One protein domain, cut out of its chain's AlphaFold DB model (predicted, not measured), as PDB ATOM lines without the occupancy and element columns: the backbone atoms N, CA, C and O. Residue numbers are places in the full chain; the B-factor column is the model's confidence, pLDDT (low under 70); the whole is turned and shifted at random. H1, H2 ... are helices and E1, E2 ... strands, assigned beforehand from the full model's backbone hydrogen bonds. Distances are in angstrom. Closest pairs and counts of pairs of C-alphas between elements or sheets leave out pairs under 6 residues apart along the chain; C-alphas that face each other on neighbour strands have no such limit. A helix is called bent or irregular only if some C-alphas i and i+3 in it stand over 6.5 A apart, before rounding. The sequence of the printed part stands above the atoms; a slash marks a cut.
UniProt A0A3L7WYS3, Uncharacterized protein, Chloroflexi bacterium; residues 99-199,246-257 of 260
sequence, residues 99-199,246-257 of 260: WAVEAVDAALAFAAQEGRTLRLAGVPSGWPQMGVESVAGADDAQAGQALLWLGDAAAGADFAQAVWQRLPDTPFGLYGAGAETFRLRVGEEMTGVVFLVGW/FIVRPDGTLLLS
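What this domain is: This is residues 99 to 199 and 246 to 257 of the 260 residues of an uncharacterized protein of Chloroflexi bacterium (UniProt A0A3L7WYS3). A strongly twisted sheet of six strands is the middle layer of three: it curls round H1 on one face, while H2 and H3 pack side by side on the other. Residues 122 to 144 swing out from E1 as a long link, in which residues 134 to 135 pair, parallel, with 120 to 121 of E1. The printed part has 113 residues, with three named helices and six named strands in the order H1 E1 E2 H2 E3 H3 E4 E5 E6, class mixed. The mixed sheet runs E1 E2 E3 E4 E5 E6. The whole is compact, radius of gyration of the C-alphas 12.6 A, with spans of 34 by 30 by 28 A.

Where its parts are: The strands are E1, residues 117 to 121, E2, 145 to 149, E3, 172 to 175, E4, 194 to 199 and 16.9 A long, E5, 246 to 248, and E6, 254 to 256. H1, residues 99 to 113, spans 21.4 A from C-alpha 99 at (-32.684, -0.263, 49.929). H2, 153 to 164, spans 16.0 A; H3, 179 to 189, spans 14.8 A and is irregular, with C-alphas 185 and 188 9.1 A apart. E6 ends with C-alpha 256 at (-51.486, 1.198, 47.622).

How they stand to each other: E1 and E2 are parallel (N 119 to O 146, 2.9 A), as are E2 and E3 (N 173 to O 147, 2.7 A) and E3 and E4 (N 195 to O 172, 2.9 A). E4 and E5 are antiparallel (N 196 to O 246, 2.7 A), as is the hairpin E5 and E6 (N 247 to O 255, 2.8 A). H1 is on the sheet; its closest C-alphas to E1 are Leu 108 and Leu 118, 5.7 A. On the opposite face, H2 runs along the strands over E2 and E3, height 9.0 A, and H3 over E4, height 10.4 A, with E5 only just not under it. H2 and H3 touch, closest C-alphas Ala 157 and Phe 182, 5.2 A, at a shallow tilt of 29 degrees, the same way. E2, H2, E3 and E3, H3, E4 are strand-helix-strand units, parallel neighbour strands with a helix between, each with a right-handed crossover. Every O i to N i+4 pair is within hydrogen-bond range in H1 and H2, and 5 of 7 in H3.

The domain as a whole: The C-alphas farthest apart, Gln 129 and Glu 188, are 34.5 A apart. Residues 200 to 245 are cut out; C-alphas 199 and 246 are 10.2 A apart across the cut. The link E1 to E2 is long. Mean pLDDT of the printed part is 91.3, and no printed residue is under 70.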
ATOM      1  N   TRP A  99     -31.468  -0.604  50.672       84.12
ATOM      2  CA  TRP A  99     -32.684  -0.263  49.929       84.12
ATOM      3  C   TRP A  99     -33.166  -1.408  49.014       84.12
ATOM      4  O   TRP A  99     -34.332  -1.792  49.049       84.12
ATOM      5  N   ALA A 100     -32.269  -2.014  48.236       85.56
ATOM      6  CA  ALA A 100     -32.639  -3.068  47.292       85.56
ATOM      7  C   ALA A 100     -33.189  -4.310  48.004       85.56
ATOM      8  O   ALA A 100     -34.177  -4.889  47.560       85.56
ATOM      9  N   VAL A 101     -32.574  -4.682  49.132       89.12
ATOM     10  CA  VAL A 101     -32.997  -5.825  49.950       89.12
ATOM     11  C   VAL A 101     -34.370  -5.554  50.557       89.12
ATOM     12  O   VAL A 101     -35.271  -6.355  50.360       89.12
ATOM     13  N   GLU A 102     -34.577  -4.389  51.183       91.31
ATOM     14  CA  GLU A 102     -35.877  -4.019  51.771       91.31
ATOM     15  C   GLU A 102     -37.007  -4.009  50.722       91.31
ATOM     16  O   GLU A 102     -38.121  -4.464  50.982       91.31
ATOM     17  N   ALA A 103     -36.725  -3.522  49.512       91.12
ATOM     18  CA  ALA A 103     -37.684  -3.541  48.414       91.12
ATOM     19  C   ALA A 103     -38.040  -4.966  47.958       91.12
ATOM     20  O   ALA A 103     -39.213  -5.265  47.721       91.12
ATOM     21  N   VAL A 104     -37.046  -5.851  47.843       94.00
ATOM     22  CA  VAL A 104     -37.283  -7.259  47.504       94.00
ATOM     23  C   VAL A 104     -38.000  -7.991  48.635       94.00
ATOM     24  O   VAL A 104     -38.901  -8.774  48.347       94.00
ATOM     25  N   ASP A 105     -37.703  -7.686  49.896       95.06
ATOM     26  CA  ASP A 105     -38.408  -8.238  51.056       95.06
ATOM     27  C   ASP A 105     -39.896  -7.858  51.051       95.06
ATOM     28  O   ASP A 105     -40.755  -8.700  51.317       95.06
ATOM     29  N   ALA A 106     -40.235  -6.623  50.664       95.31
ATOM     30  CA  ALA A 106     -41.630  -6.217  50.491       95.31
ATOM     31  C   ALA A 106     -42.336  -7.023  49.385       95.31
ATOM     32  O   ALA A 106     -43.480  -7.452  49.557       95.31
ATOM     33  N   ALA A 107     -41.654  -7.278  48.264       96.56
ATOM     34  CA  ALA A 107     -42.191  -8.115  47.191       96.56
ATOM     35  C   ALA A 107     -42.291  -9.596  47.592       96.56
ATOM     36  O   ALA A 107     -43.242 -10.271  47.197       96.56
ATOM     37  N   LEU A 108     -41.349 -10.100  48.395       96.81
ATOM     38  CA  LEU A 108     -41.379 -11.447  48.968       96.81
ATOM     39  C   LEU A 108     -42.594 -11.614  49.878       96.81
ATOM     40  O   LEU A 108     -43.332 -12.588  49.737       96.81
ATOM     41  N   ALA A 109     -42.825 -10.652  50.773       96.31
ATOM     42  CA  ALA A 109     -43.978 -10.648  51.666       96.31
ATOM     43  C   ALA A 109     -45.296 -10.628  50.878       96.31
ATOM     44  O   ALA A 109     -46.199 -11.409  51.178       96.31
ATOM     45  N   PHE A 110     -45.382  -9.801  49.834       96.00
ATOM     46  CA  PHE A 110     -46.537  -9.772  48.937       96.00
ATOM     47  C   PHE A 110     -46.758 -11.113  48.223       96.00
ATOM     48  O   PHE A 110     -47.854 -11.664  48.278       96.00
ATOM     49  N   ALA A 111     -45.717 -11.691  47.617       96.31
ATOM     50  CA  ALA A 111     -45.820 -12.990  46.955       96.31
ATOM     51  C   ALA A 111     -46.266 -14.095  47.928       96.31
ATOM     52  O   ALA A 111     -47.129 -14.904  47.588       96.31
ATOM     53  N   ALA A 112     -45.734 -14.099  49.153       96.31
ATOM     54  CA  ALA A 112     -46.098 -15.067  50.181       96.31
ATOM     55  C   ALA A 112     -47.566 -14.936  50.626       96.31
ATOM     56  O   ALA A 112     -48.231 -15.956  50.813       96.31
ATOM     57  N   GLN A 113     -48.089 -13.711  50.752       95.12
ATOM     58  CA  GLN A 113     -49.511 -13.464  51.047       95.12
ATOM     59  C   GLN A 113     -50.431 -14.014  49.948       95.12
ATOM     60  O   GLN A 113     -51.499 -14.540  50.250       95.12
ATOM     61  N   GLU A 114     -49.976 -13.971  48.697       93.81
ATOM     62  CA  GLU A 114     -50.663 -14.551  47.537       93.81
ATOM     63  C   GLU A 114     -50.439 -16.072  47.392       93.81
ATOM     64  O   GLU A 114     -50.878 -16.674  46.411       93.81
ATOM     65  N   GLY A 115     -49.741 -16.716  48.338       96.38
ATOM     66  CA  GLY A 115     -49.433 -18.148  48.291       96.38
ATOM     67  C   GLY A 115     -48.445 -18.530  47.183       96.38
ATOM     68  O   GLY A 115     -48.507 -19.643  46.660       96.38
ATOM     69  N   ARG A 116     -47.559 -17.607  46.794       97.00
ATOM     70  CA  ARG A 116     -46.634 -17.741  45.659       97.00
ATOM     71  C   ARG A 116     -45.176 -17.624  46.080       97.00
ATOM     72  O   ARG A 116     -44.835 -17.010  47.088       97.00
ATOM     73  N   THR A 117     -44.290 -18.184  45.262       97.88
ATOM     74  CA  THR A 117     -42.839 -17.992  45.400       97.88
ATOM     75  C   THR A 117     -42.379 -16.817  44.545       97.88
ATOM     76  O   THR A 117     -42.639 -16.794  43.343       97.88
ATOM     77  N   LEU A 118     -41.666 -15.852  45.133       98.19
ATOM     78  CA  LEU A 118     -41.063 -14.767  44.358       98.19
ATOM     79  C   LEU A 118     -39.843 -15.268  43.572       98.19
ATOM     80  O   LEU A 118     -38.984 -15.962  44.124       98.19
ATOM     81  N   ARG A 119     -39.729 -14.849  42.309       98.00
ATOM     82  CA  ARG A 119     -38.492 -14.890  41.518       98.00
ATOM     83  C   ARG A 119     -38.144 -13.499  41.009       98.00
ATOM     84  O   ARG A 119     -39.031 -12.696  40.724       98.00
ATOM     85  N   LEU A 120     -36.852 -13.231  40.863       97.00
ATOM     86  CA  LEU A 120     -36.368 -11.995  40.252       97.00
ATOM     87  C   LEU A 120     -36.162 -12.181  38.748       97.00
ATOM     88  O   LEU A 120     -35.800 -13.263  38.297       97.00
ATOM     89  N   ALA A 121     -36.352 -11.125  37.973       96.19
ATOM     90  CA  ALA A 121     -36.083 -11.109  36.540       96.19
ATOM     91  C   ALA A 121     -35.445  -9.775  36.133       96.19
ATOM     92  O   ALA A 121     -35.628  -8.751  36.797       96.19
ATOM     93  N   GLY A 122     -34.673  -9.787  35.044       93.19
ATOM     94  CA  GLY A 122     -34.072  -8.569  34.493       93.19
ATOM     95  C   GLY A 122     -33.097  -7.864  35.442       93.19
ATOM     96  O   GLY A 122     -32.987  -6.644  35.381       93.19
ATOM     97  N   VAL A 123     -32.426  -8.606  36.332       90.69
ATOM     98  CA  VAL A 123     -31.528  -8.057  37.362       90.69
ATOM     99  C   VAL A 123     -30.351  -7.316  36.707       90.69
ATOM    100  O   VAL A 123     -29.512  -7.964  36.074       90.69
ATOM    101  N   PRO A 124     -30.248  -5.979  36.838       83.62
ATOM    102  CA  PRO A 124     -29.157  -5.226  36.227       83.62
ATOM    103  C   PRO A 124     -27.805  -5.546  36.870       83.62
ATOM    104  O   PRO A 124     -27.709  -5.857  38.060       83.62
ATOM    105  N   SER A 125     -26.725  -5.393  36.101       77.69
ATOM    106  CA  SER A 125     -25.365  -5.497  36.636       77.69
ATOM    107  C   SER A 125     -25.138  -4.484  37.763       77.69
ATOM    108  O   SER A 125     -25.461  -3.308  37.605       77.69
ATOM    109  N   GLY A 126     -24.540  -4.923  38.873       73.69
ATOM    110  CA  GLY A 126     -24.232  -4.060  40.022       73.69
ATOM    111  C   GLY A 126     -25.312  -4.027  41.106       73.69
ATOM    112  O   GLY A 126     -25.091  -3.419  42.150       73.69
ATOM    113  N   TRP A 127     -26.444  -4.705  40.906       77.44
ATOM    114  CA  TRP A 127     -27.394  -4.941  41.989       77.44
ATOM    115  C   TRP A 127     -26.807  -5.865  43.067       77.44
ATOM    116  O   TRP A 127     -26.065  -6.799  42.738       77.44
ATOM    117  N   PRO A 128     -27.124  -5.631  44.354       80.56
ATOM    118  CA  PRO A 128     -26.654  -6.491  45.431       80.56
ATOM    119  C   PRO A 128     -27.259  -7.894  45.319       80.56
ATOM    120  O   PRO A 128     -28.342  -8.087  44.769       80.56
ATOM    121  N   GLN A 129     -26.571  -8.891  45.879       83.25
ATOM    122  CA  GLN A 129     -27.148 -10.228  46.017       83.25
ATOM    123  C   GLN A 129     -28.276 -10.194  47.056       83.25
ATOM    124  O   GLN A 129     -28.058  -9.796  48.195       83.25
ATOM    125  N   MET A 130     -29.476 -10.621  46.654       86.69
ATOM    126  CA  MET A 130     -30.703 -10.508  47.463       86.69
ATOM    127  C   MET A 130     -31.202 -11.854  48.012       86.69
ATOM    128  O   MET A 130     -32.262 -11.910  48.618       86.69
ATOM    129  N   GLY A 131     -30.480 -12.958  47.781       87.06
ATOM    130  CA  GLY A 131     -30.874 -14.292  48.263       87.06
ATOM    131  C   GLY A 131     -32.135 -14.883  47.608       87.06
ATOM    132  O   GLY A 131     -32.554 -15.974  47.981       87.06
ATOM    133  N   VAL A 132     -32.720 -14.196  46.622       92.81
ATOM    134  CA  VAL A 132     -33.862 -14.661  45.824       92.81
ATOM    135  C   VAL A 132     -33.365 -15.162  44.472       92.81
ATOM    136  O   VAL A 132     -32.576 -14.493  43.801       92.81
ATOM    137  N   GLU A 133     -33.829 -16.342  44.058       95.12
ATOM    138  CA  GLU A 133     -33.466 -16.906  42.756       95.12
ATOM    139  C   GLU A 133     -33.986 -16.037  41.607       95.12
ATOM    140  O   GLU A 133     -35.086 -15.477  41.661       95.12
ATOM    141  N   SER A 134     -33.182 -15.949  40.549       95.19
ATOM    142  CA  SER A 134     -33.518 -15.208  39.337       95.19
ATOM    143  C   SER A 134     -33.902 -16.154  38.203       95.19
ATOM    144  O   SER A 134     -33.326 -17.234  38.077       95.19
ATOM    145  N   VAL A 135     -34.837 -15.728  37.361       96.19
ATOM    146  CA  VAL A 135     -35.139 -16.356  36.070       96.19
ATOM    147  C   VAL A 135     -34.395 -15.611  34.962       96.19
ATOM    148  O   VAL A 135     -34.350 -14.378  34.961       96.19
ATOM    149  N   ALA A 136     -33.770 -16.352  34.042       93.31
ATOM    150  CA  ALA A 136     -32.970 -15.765  32.967       93.31
ATOM    151  C   ALA A 136     -33.835 -15.407  31.751       93.31
ATOM    152  O   ALA A 136     -33.621 -14.368  31.126       93.31
ATOM    153  N   GLY A 137     -34.829 -16.242  31.444       95.50
ATOM    154  CA  GLY A 137     -35.801 -16.018  30.379       95.50
ATOM    155  C   GLY A 137     -37.242 -16.254  30.828       95.50
ATOM    156  O   GLY A 137     -37.506 -16.862  31.863       95.50
ATOM    157  N   ALA A 138     -38.190 -15.791  30.008       96.06
ATOM    158  CA  ALA A 138     -39.617 -16.027  30.230       96.06
ATOM    159  C   ALA A 138     -39.946 -17.531  30.267       96.06
ATOM    160  O   ALA A 138     -40.853 -17.954  30.983       96.06
ATOM    161  N   ASP A 139     -39.169 -18.347  29.549       96.94
ATOM    162  CA  ASP A 139     -39.375 -19.789  29.495       96.94
ATOM    163  C   ASP A 139     -39.035 -20.526  30.797       96.94
ATOM    164  O   ASP A 139     -39.572 -21.616  31.025       96.94
ATOM    165  N   ASP A 140     -38.207 -19.915  31.650       97.31
ATOM    166  CA  ASP A 140     -37.802 -20.445  32.956       97.31
ATOM    167  C   ASP A 140     -38.847 -20.168  34.051       97.31
ATOM    168  O   ASP A 140     -38.767 -20.731  35.147       97.31
ATOM    169  N   ALA A 141     -39.828 -19.301  33.775       97.00
ATOM    170  CA  ALA A 141     -40.918 -19.017  34.697       97.00
ATOM    171  C   ALA A 141     -41.818 -20.250  34.871       97.00
ATOM    172  O   ALA A 141     -42.119 -20.981  33.920       97.00
ATOM    173  N   GLN A 142     -42.276 -20.472  36.104       97.19
ATOM    174  CA  GLN A 142     -43.092 -21.627  36.482       97.19
ATOM    175  C   GLN A 142     -44.406 -21.196  37.138       97.19
ATOM    176  O   GLN A 142     -44.509 -20.123  37.736       97.19
ATOM    177  N   ALA A 143     -45.416 -22.063  37.061       96.38
ATOM    178  CA  ALA A 143     -46.682 -21.857  37.757       96.38
ATOM    179  C   ALA A 143     -46.473 -21.735  39.280       96.38
ATOM    180  O   ALA A 143     -45.567 -22.344  39.848       96.38
ATOM    181  N   GLY A 144     -47.325 -20.948  39.945       96.25
ATOM    182  CA  GLY A 144     -47.213 -20.681  41.386       96.25
ATOM    183  C   GLY A 144     -46.148 -19.643  41.762       96.25
ATOM    184  O   GLY A 144     -45.925 -19.398  42.948       96.25
ATOM    185  N   GLN A 145     -45.506 -19.005  40.781       97.06
ATOM    186  CA  GLN A 145     -44.566 -17.913  41.022       97.06
ATOM    187  C   GLN A 145     -45.246 -16.540  40.947       97.06
ATOM    188  O   GLN A 145     -46.323 -16.380  40.364       97.06
ATOM    189  N   ALA A 146     -44.592 -15.557  41.559       97.94
ATOM    190  CA  ALA A 146     -44.715 -14.140  41.244       97.94
ATOM    191  C   ALA A 146     -43.341 -13.654  40.766       97.94
ATOM    192  O   ALA A 146     -42.315 -14.089  41.296       97.94
ATOM    193  N   LEU A 147     -43.307 -12.779  39.768       97.94
ATOM    194  CA  LEU A 147     -42.057 -12.280  39.195       97.94
ATOM    195  C   LEU A 147     -41.871 -10.819  39.583       97.94
ATOM    196  O   LEU A 147     -42.815 -10.052  39.466       97.94
ATOM    197  N   LEU A 148     -40.678 -10.423  40.019       97.31
ATOM    198  CA  LEU A 148     -40.305  -9.017  40.181       97.31
ATOM    199  C   LEU A 148     -39.216  -8.662  39.170       97.31
ATOM    200  O   LEU A 148     -38.100  -9.182  39.223       97.31
ATOM    201  N   TRP A 149     -39.548  -7.753  38.263       95.75
ATOM    202  CA  TRP A 149     -38.651  -7.220  37.255       95.75
ATOM    203  C   TRP A 149     -37.888  -6.006  37.782       95.75
ATOM    204  O   TRP A 149     -38.484  -5.021  38.227       95.75
ATOM    205  N   LEU A 150     -36.559  -6.078  37.713       91.56
ATOM    206  CA  LEU A 150     -35.643  -5.048  38.224       91.56
ATOM    207  C   LEU A 150     -34.991  -4.206  37.115       91.56
ATOM    208  O   LEU A 150     -34.202  -3.303  37.401       91.56
ATOM    209  N   GLY A 151     -35.289  -4.531  35.859       89.31
ATOM    210  CA  GLY A 151     -34.711  -3.896  34.685       89.31
ATOM    211  C   GLY A 151     -35.549  -2.747  34.131       89.31
ATOM    212  O   GLY A 151     -36.419  -2.179  34.786       89.31
ATOM    213  N   ASP A 152     -35.286  -2.436  32.868       88.69
ATOM    214  CA  ASP A 152     -36.011  -1.447  32.074       88.69
ATOM    215  C   ASP A 152     -37.491  -1.836  31.875       88.69
ATOM    216  O   ASP A 152     -37.793  -2.993  31.584       88.69
ATOM    217  N   ALA A 153     -38.419  -0.888  32.030       91.19
ATOM    218  CA  ALA A 153     -39.854  -1.185  32.043       91.19
ATOM    219  C   ALA A 153     -40.392  -1.694  30.693       91.19
ATOM    220  O   ALA A 153     -41.287  -2.537  30.673       91.19
ATOM    221  N   ALA A 154     -39.841  -1.232  29.569       91.00
ATOM    222  CA  ALA A 154     -40.236  -1.701  28.248       91.00
ATOM    223  C   ALA A 154     -39.777  -3.142  27.997       91.00
ATOM    224  O   ALA A 154     -40.570  -3.955  27.530       91.00
ATOM    225  N   ALA A 155     -38.537  -3.475  28.366       92.69
ATOM    226  CA  ALA A 155     -38.066  -4.861  28.337       92.69
ATOM    227  C   ALA A 155     -38.865  -5.758  29.303       92.69
ATOM    228  O   ALA A 155     -39.152  -6.912  28.988       92.69
ATOM    229  N   GLY A 156     -39.274  -5.212  30.452       94.31
ATOM    230  CA  GLY A 156     -40.149  -5.896  31.403       94.31
ATOM    231  C   GLY A 156     -41.528  -6.206  30.828       94.31
ATOM    232  O   GLY A 156     -42.043  -7.291  31.076       94.31
ATOM    233  N   ALA A 157     -42.105  -5.301  30.033       94.31
ATOM    234  CA  ALA A 157     -43.383  -5.527  29.355       94.31
ATOM    235  C   ALA A 157     -43.296  -6.674  28.342       94.31
ATOM    236  O   ALA A 157     -44.124  -7.583  28.387       94.31
ATOM    237  N   ASP A 158     -42.257  -6.676  27.500       94.75
ATOM    238  CA  ASP A 158     -42.026  -7.755  26.531       94.75
ATOM    239  C   ASP A 158     -41.854  -9.109  27.247       94.75
ATOM    240  O   ASP A 158     -42.414 -10.130  26.840       94.75
ATOM    241  N   PHE A 159     -41.110  -9.117  28.358       96.38
ATOM    242  CA  PHE A 159     -40.919 -10.305  29.185       96.38
ATOM    243  C   PHE A 159     -42.236 -10.774  29.825       96.38
ATOM    244  O   PHE A 159     -42.544 -11.966  29.795       96.38
ATOM    245  N   ALA A 160     -43.028  -9.857  30.388       95.69
ATOM    246  CA  ALA A 160     -44.309 -10.169  31.017       95.69
ATOM    247  C   ALA A 160     -45.301 -10.771  30.015       95.69
ATOM    248  O   ALA A 160     -45.914 -11.793  30.315       95.69
ATOM    249  N   GLN A 161     -45.398 -10.209  28.806       94.94
ATOM    250  CA  GLN A 161     -46.234 -10.756  27.732       94.94
ATOM    251  C   GLN A 161     -45.827 -12.188  27.370       94.94
ATOM    252  O   GLN A 161     -46.683 -13.069  27.293       94.94
ATOM    253  N   ALA A 162     -44.525 -12.451  27.215       95.44
ATOM    254  CA  ALA A 162     -44.028 -13.799  26.936       95.44
ATOM    255  C   ALA A 162     -44.362 -14.794  28.065       95.44
ATOM    256  O   ALA A 162     -44.737 -15.937  27.797       95.44
ATOM    257  N   VAL A 163     -44.287 -14.361  29.329       95.88
ATOM    258  CA  VAL A 163     -44.706 -15.181  30.477       95.88
ATOM    259  C   VAL A 163     -46.215 -15.429  30.455       95.88
ATOM    260  O   VAL A 163     -46.636 -16.578  30.586       95.88
ATOM    261  N   TRP A 164     -47.039 -14.398  30.263       95.38
ATOM    262  CA  TRP A 164     -48.501 -14.511  30.324       95.38
ATOM    263  C   TRP A 164     -49.108 -15.340  29.193       95.38
ATOM    264  O   TRP A 164     -50.132 -15.985  29.410       95.38
ATOM    265  N   GLN A 165     -48.447 -15.440  28.036       93.94
ATOM    266  CA  GLN A 165     -48.844 -16.384  26.980       93.94
ATOM    267  C   GLN A 165     -48.856 -17.845  27.456       93.94
ATOM    268  O   GLN A 165     -49.614 -18.662  26.935       93.94
ATOM    269  N   ARG A 166     -48.021 -18.185  28.445       95.06
ATOM    270  CA  ARG A 166     -47.894 -19.541  29.001       95.06
ATOM    271  C   ARG A 166     -48.523 -19.677  30.384       95.06
ATOM    272  O   ARG A 166     -49.029 -20.740  30.731       95.06
ATOM    273  N   LEU A 167     -48.432 -18.621  31.186       95.56
ATOM    274  CA  LEU A 167     -48.802 -18.573  32.595       95.56
ATOM    275  C   LEU A 167     -49.620 -17.292  32.862       95.56
ATOM    276  O   LEU A 167     -49.104 -16.368  33.501       95.56
ATOM    277  N   PRO A 168     -50.874 -17.211  32.373       93.25
ATOM    278  CA  PRO A 168     -51.668 -15.974  32.348       93.25
ATOM    279  C   PRO A 168     -51.952 -15.387  33.736       93.25
ATOM    280  O   PRO A 168     -52.079 -14.173  33.873       93.25
ATOM    281  N   ASP A 169     -51.972 -16.235  34.767       92.62
ATOM    282  CA  ASP A 169     -52.254 -15.855  36.155       92.62
ATOM    283  C   ASP A 169     -50.991 -15.523  36.972       92.62
ATOM    284  O   ASP A 169     -51.045 -15.503  38.206       92.62
ATOM    285  N   THR A 170     -49.829 -15.347  36.334       95.62
ATOM    286  CA  THR A 170     -48.574 -14.996  37.024       95.62
ATOM    287  C   THR A 170     -48.569 -13.513  37.402       95.62
ATOM    288  O   THR A 170     -48.579 -12.672  36.500       95.62
ATOM    289  N   PRO A 171     -48.510 -13.142  38.696       96.31
ATOM    290  CA  PRO A 171     -48.330 -11.754  39.088       96.31
ATOM    291  C   PRO A 171     -46.972 -11.237  38.626       96.31
ATOM    292  O   PRO A 171     -45.954 -11.923  38.780       96.31
ATOM    293  N   PHE A 172     -46.965 -10.019  38.099       96.81
ATOM    294  CA  PHE A 172     -45.776  -9.381  37.558       96.81
ATOM    295  C   PHE A 172     -45.523  -8.039  38.239       96.81
ATOM    296  O   PHE A 172     -46.345  -7.128  38.208       96.81
ATOM    297  N   GLY A 173     -44.373  -7.935  38.881       95.75
ATOM    298  CA  GLY A 173     -43.917  -6.788  39.635       95.75
ATOM    299  C   GLY A 173     -42.927  -5.960  38.836       95.75
ATOM    300  O   GLY A 173     -42.055  -6.525  38.184       95.75
ATOM    301  N   LEU A 174     -42.983  -4.639  38.955       94.06
ATOM    302  CA  LEU A 174     -41.902  -3.748  38.534       94.06
ATOM    303  C   LEU A 174     -41.283  -3.085  39.755       94.06
ATOM    304  O   LEU A 174     -41.985  -2.657  40.674       94.06
ATOM    305  N   TYR A 175     -39.967  -2.938  39.741       90.50
ATOM    306  CA  TYR A 175     -39.283  -2.095  40.704       90.50
ATOM    307  C   TYR A 175     -39.081  -0.677  40.159       90.50
ATOM    308  O   TYR A 175     -38.387  -0.472  39.163       90.50
ATOM    309  N   GLY A 176     -39.633   0.316  40.857       81.69
ATOM    310  CA  GLY A 176     -39.367   1.727  40.589       81.69
ATOM    311  C   GLY A 176     -40.284   2.393  39.553       81.69
ATOM    312  O   GLY A 176     -41.502   2.416  39.721       81.69
ATOM    313  N   ALA A 177     -39.692   3.056  38.552       81.44
ATOM    314  CA  ALA A 177     -40.407   3.836  37.532       81.44
ATOM    315  C   ALA A 177     -40.948   2.992  36.374       81.44
ATOM    316  O   ALA A 177     -40.718   1.792  36.278       81.44
ATOM    317  N   GLY A 178     -41.655   3.659  35.455       83.69
ATOM    318  CA  GLY A 178     -42.015   3.087  34.158       83.69
ATOM    319  C   GLY A 178     -43.286   2.260  34.150       83.69
ATOM    320  O   GLY A 178     -43.571   1.621  33.147       83.69
ATOM    321  N   ALA A 179     -44.071   2.301  35.228       85.25
ATOM    322  CA  ALA A 179     -45.378   1.654  35.287       85.25
ATOM    323  C   ALA A 179     -46.286   2.043  34.112       85.25
ATOM    324  O   ALA A 179     -46.961   1.191  33.547       85.25
ATOM    325  N   GLU A 180     -46.270   3.321  33.721       85.56
ATOM    326  CA  GLU A 180     -47.074   3.803  32.600       85.56
ATOM    327  C   GLU A 180     -46.538   3.288  31.262       85.56
ATOM    328  O   GLU A 180     -47.309   2.724  30.490       85.56
ATOM    329  N   THR A 181     -45.230   3.389  30.999       89.06
ATOM    330  CA  THR A 181     -44.642   2.786  29.791       89.06
ATOM    331  C   THR A 181     -44.896   1.281  29.712       89.06
ATOM    332  O   THR A 181     -45.279   0.786  28.652       89.06
ATOM    333  N   PHE A 182     -44.731   0.553  30.818       91.31
ATOM    334  CA  PHE A 182     -45.038  -0.873  30.883       91.31
ATOM    335  C   PHE A 182     -46.498  -1.132  30.508       91.31
ATOM    336  O   PHE A 182     -46.774  -1.918  29.606       91.31
ATOM    337  N   ARG A 183     -47.433  -0.423  31.149       89.25
ATOM    338  CA  ARG A 183     -48.872  -0.569  30.910       89.25
ATOM    339  C   ARG A 183     -49.243  -0.256  29.465       89.25
ATOM    340  O   ARG A 183     -50.002  -1.004  28.864       89.25
ATOM    341  N   LEU A 184     -48.708   0.823  28.895       88.56
ATOM    342  CA  LEU A 184     -48.955   1.196  27.500       88.56
ATOM    343  C   LEU A 184     -48.431   0.147  26.516       88.56
ATOM    344  O   LEU A 184     -49.004  -0.006  25.440       88.56
ATOM    345  N   ARG A 185     -47.355  -0.560  26.871       90.88
ATOM    346  CA  ARG A 185     -46.736  -1.580  26.020       90.88
ATOM    347  C   ARG A 185     -47.422  -2.940  26.120       90.88
ATOM    348  O   ARG A 185     -47.599  -3.587  25.097       90.88
ATOM    349  N   VAL A 186     -47.852  -3.327  27.319       88.44
ATOM    350  CA  VAL A 186     -48.703  -4.508  27.530       88.44
ATOM    351  C   VAL A 186     -50.110  -4.281  26.954       88.44
ATOM    352  O   VAL A 186     -50.716  -5.190  26.395       88.44
ATOM    353  N   GLY A 187     -50.640  -3.063  27.061       82.88
ATOM    354  CA  GLY A 187     -51.955  -2.700  26.541       82.88
ATOM    355  C   GLY A 187     -53.105  -3.452  27.221       82.88
ATOM    356  O   GLY A 187     -53.088  -3.704  28.425       82.88
ATOM    357  N   GLU A 188     -54.127  -3.800  26.436       75.00
ATOM    358  CA  GLU A 188     -55.304  -4.555  26.899       75.00
ATOM    359  C   GLU A 188     -54.983  -6.020  27.253       75.00
ATOM    360  O   GLU A 188     -55.804  -6.698  27.865       75.00
ATOM    361  N   GLU A 189     -53.780  -6.506  26.927       71.12
ATOM    362  CA  GLU A 189     -53.322  -7.876  27.204       71.12
ATOM    363  C   GLU A 189     -52.860  -8.080  28.655       71.12
ATOM    364  O   GLU A 189     -52.294  -9.119  28.994       71.12
ATOM    365  N   MET A 190     -53.079  -7.100  29.534       77.75
ATOM    366  CA  MET A 190     -52.754  -7.214  30.952       77.75
ATOM    367  C   MET A 190     -53.719  -8.197  31.637       77.75
ATOM    368  O   MET A 190     -54.741  -7.801  32.198       77.75
ATOM    369  N   THR A 191     -53.406  -9.493  31.567       76.31
ATOM    370  CA  THR A 191     -54.241 -10.572  32.121       76.31
ATOM    371  C   THR A 191     -53.925 -10.898  33.580       76.31
ATOM    372  O   THR A 191     -54.781 -11.427  34.285       76.31
ATOM    373  N   GLY A 192     -52.708 -10.588  34.038       75.94
ATOM    374  CA  GLY A 192     -52.235 -10.872  35.392       75.94
ATOM    375  C   GLY A 192     -52.321  -9.680  36.348       75.94
ATOM    376  O   GLY A 192     -52.517  -8.531  35.948       75.94
ATOM    377  N   VAL A 193     -52.116  -9.946  37.641       90.62
ATOM    378  CA  VAL A 193     -51.921  -8.887  38.642       90.62
ATOM    379  C   VAL A 193     -50.588  -8.199  38.371       90.62
ATOM    380  O   VAL A 193     -49.536  -8.830  38.474       90.62
ATOM    381  N   VAL A 194     -50.625  -6.905  38.070       94.31
ATOM    382  CA  VAL A 194     -49.416  -6.088  37.967       94.31
ATOM    383  C   VAL A 194     -49.228  -5.319  39.264       94.31
ATOM    384  O   VAL A 194     -50.150  -4.651  39.736       94.31
ATOM    385  N   PHE A 195     -48.037  -5.408  39.848       95.44
ATOM    386  CA  PHE A 195     -47.685  -4.652  41.042       95.44
ATOM    387  C   PHE A 195     -46.416  -3.823  40.838       95.44
ATOM    388  O   PHE A 195     -45.589  -4.109  39.980       95.44
ATOM    389  N   LEU A 196     -46.255  -2.765  41.621       94.50
ATOM    390  CA  LEU A 196     -45.055  -1.944  41.671       94.50
ATOM    391  C   LEU A 196     -44.505  -1.972  43.079       94.50
ATOM    392  O   LEU A 196     -45.262  -1.860  44.043       94.50
ATOM    393  N   VAL A 197     -43.191  -2.024  43.186       94.50
ATOM    394  CA  VAL A 197     -42.485  -1.758  44.432       94.50
ATOM    395  C   VAL A 197     -41.943  -0.334  44.354       94.50
ATOM    396  O   VAL A 197     -41.129  -0.012  43.483       94.50
ATOM    397  N   GLY A 198     -42.415   0.530  45.249       91.62
ATOM    398  CA  GLY A 198     -41.996   1.926  45.350       91.62
ATOM    399  C   GLY A 198     -41.624   2.303  46.779       91.62
ATOM    400  O   GLY A 198     -41.872   1.544  47.709       91.62
ATOM    401  N   TRP A 199     -41.045   3.488  46.957       91.44
ATOM    402  CA  TRP A 199     -40.700   4.020  48.275       91.44
ATOM    403  C   TRP A 199     -41.643   5.146  48.665       91.44
ATOM    404  O   TRP A 199     -41.884   6.058  47.871       91.44
ATOM    405  N   PHE A 246     -47.764  -1.337  45.227       95.25
ATOM    406  CA  PHE A 246     -48.878  -0.708  44.531       95.25
ATOM    407  C   PHE A 246     -49.441  -1.670  43.504       95.25
ATOM    408  O   PHE A 246     -48.691  -2.166  42.676       95.25
ATOM    409  N   ILE A 247     -50.744  -1.910  43.503       94.19
ATOM    410  CA  ILE A 247     -51.401  -2.652  42.429       94.19
ATOM    411  C   ILE A 247     -51.698  -1.691  41.281       94.19
ATOM    412  O   ILE A 247     -52.321  -0.646  41.489       94.19
ATOM    413  N   VAL A 248     -51.260  -2.053  40.077       91.44
ATOM    414  CA  VAL A 248     -51.548  -1.323  38.841       91.44
ATOM    415  C   VAL A 248     -52.864  -1.840  38.281       91.44
ATOM    416  O   VAL A 248     -53.000  -3.018  37.950       91.44
ATOM    417  N   ARG A 249     -53.855  -0.961  38.181       87.56
ATOM    418  CA  ARG A 249     -55.130  -1.281  37.539       87.56
ATOM    419  C   ARG A 249     -55.034  -1.119  36.017       87.56
ATOM    420  O   ARG A 249     -54.189  -0.361  35.540       87.56
ATOM    421  N   PRO A 250     -55.927  -1.766  35.243       83.19
ATOM    422  CA  PRO A 250     -55.945  -1.630  33.783       83.19
ATOM    423  C   PRO A 250     -56.081  -0.177  33.295       83.19
ATOM    424  O   PRO A 250     -55.512   0.201  32.274       83.19
ATOM    425  N   ASP A 251     -56.783   0.660  34.065       84.81
ATOM    426  CA  ASP A 251     -56.958   2.094  33.802       84.81
ATOM    427  C   ASP A 251     -55.719   2.951  34.142       84.81
ATOM    428  O   ASP A 251     -55.751   4.170  33.985       84.81
ATOM    429  N   GLY A 252     -54.631   2.330  34.608       83.56
ATOM    430  CA  GLY A 252     -53.391   2.992  35.017       83.56
ATOM    431  C   GLY A 252     -53.418   3.577  36.424       83.56
ATOM    432  O   GLY A 252     -52.407   4.113  36.880       83.56
ATOM    433  N   THR A 253     -54.533   3.459  37.150       87.62
ATOM    434  CA  THR A 253     -54.581   3.906  38.542       87.62
ATOM    435  C   THR A 253     -53.771   2.974  39.439       87.62
ATOM    436  O   THR A 253     -53.761   1.751  39.273       87.62
ATOM    437  N   LEU A 254     -53.075   3.567  40.408       90.56
ATOM    438  CA  LEU A 254     -52.282   2.839  41.390       90.56
ATOM    439  C   LEU A 254     -53.043   2.753  42.706       90.56
ATOM    440  O   LEU A 254     -53.448   3.769  43.274       90.56
ATOM    441  N   LEU A 255     -53.195   1.536  43.215       92.56
ATOM    442  CA  LEU A 255     -53.709   1.298  44.555       92.56
ATOM    443  C   LEU A 255     -52.571   0.899  45.473       92.56
ATOM    444  O   LEU A 255     -51.935  -0.121  45.242       92.56
ATOM    445  N   LEU A 256     -52.359   1.652  46.547       93.38
ATOM    446  CA  LEU A 256     -51.486   1.198  47.622       93.38
ATOM    447  C   LEU A 256     -52.068  -0.096  48.211       93.38
ATOM    448  O   LEU A 256     -53.176  -0.090  48.750       93.38
ATOM    449  N   SER A 257     -51.333  -1.199  48.078       90.50
ATOM    450  CA  SER A 257     -51.667  -2.456  48.732       90.50
ATOM    451  C   SER A 257     -51.519  -2.236  50.228       90.50
ATOM    452  O   SER A 257     -50.459  -1.824  50.704       90.50
TER     453      SER A 257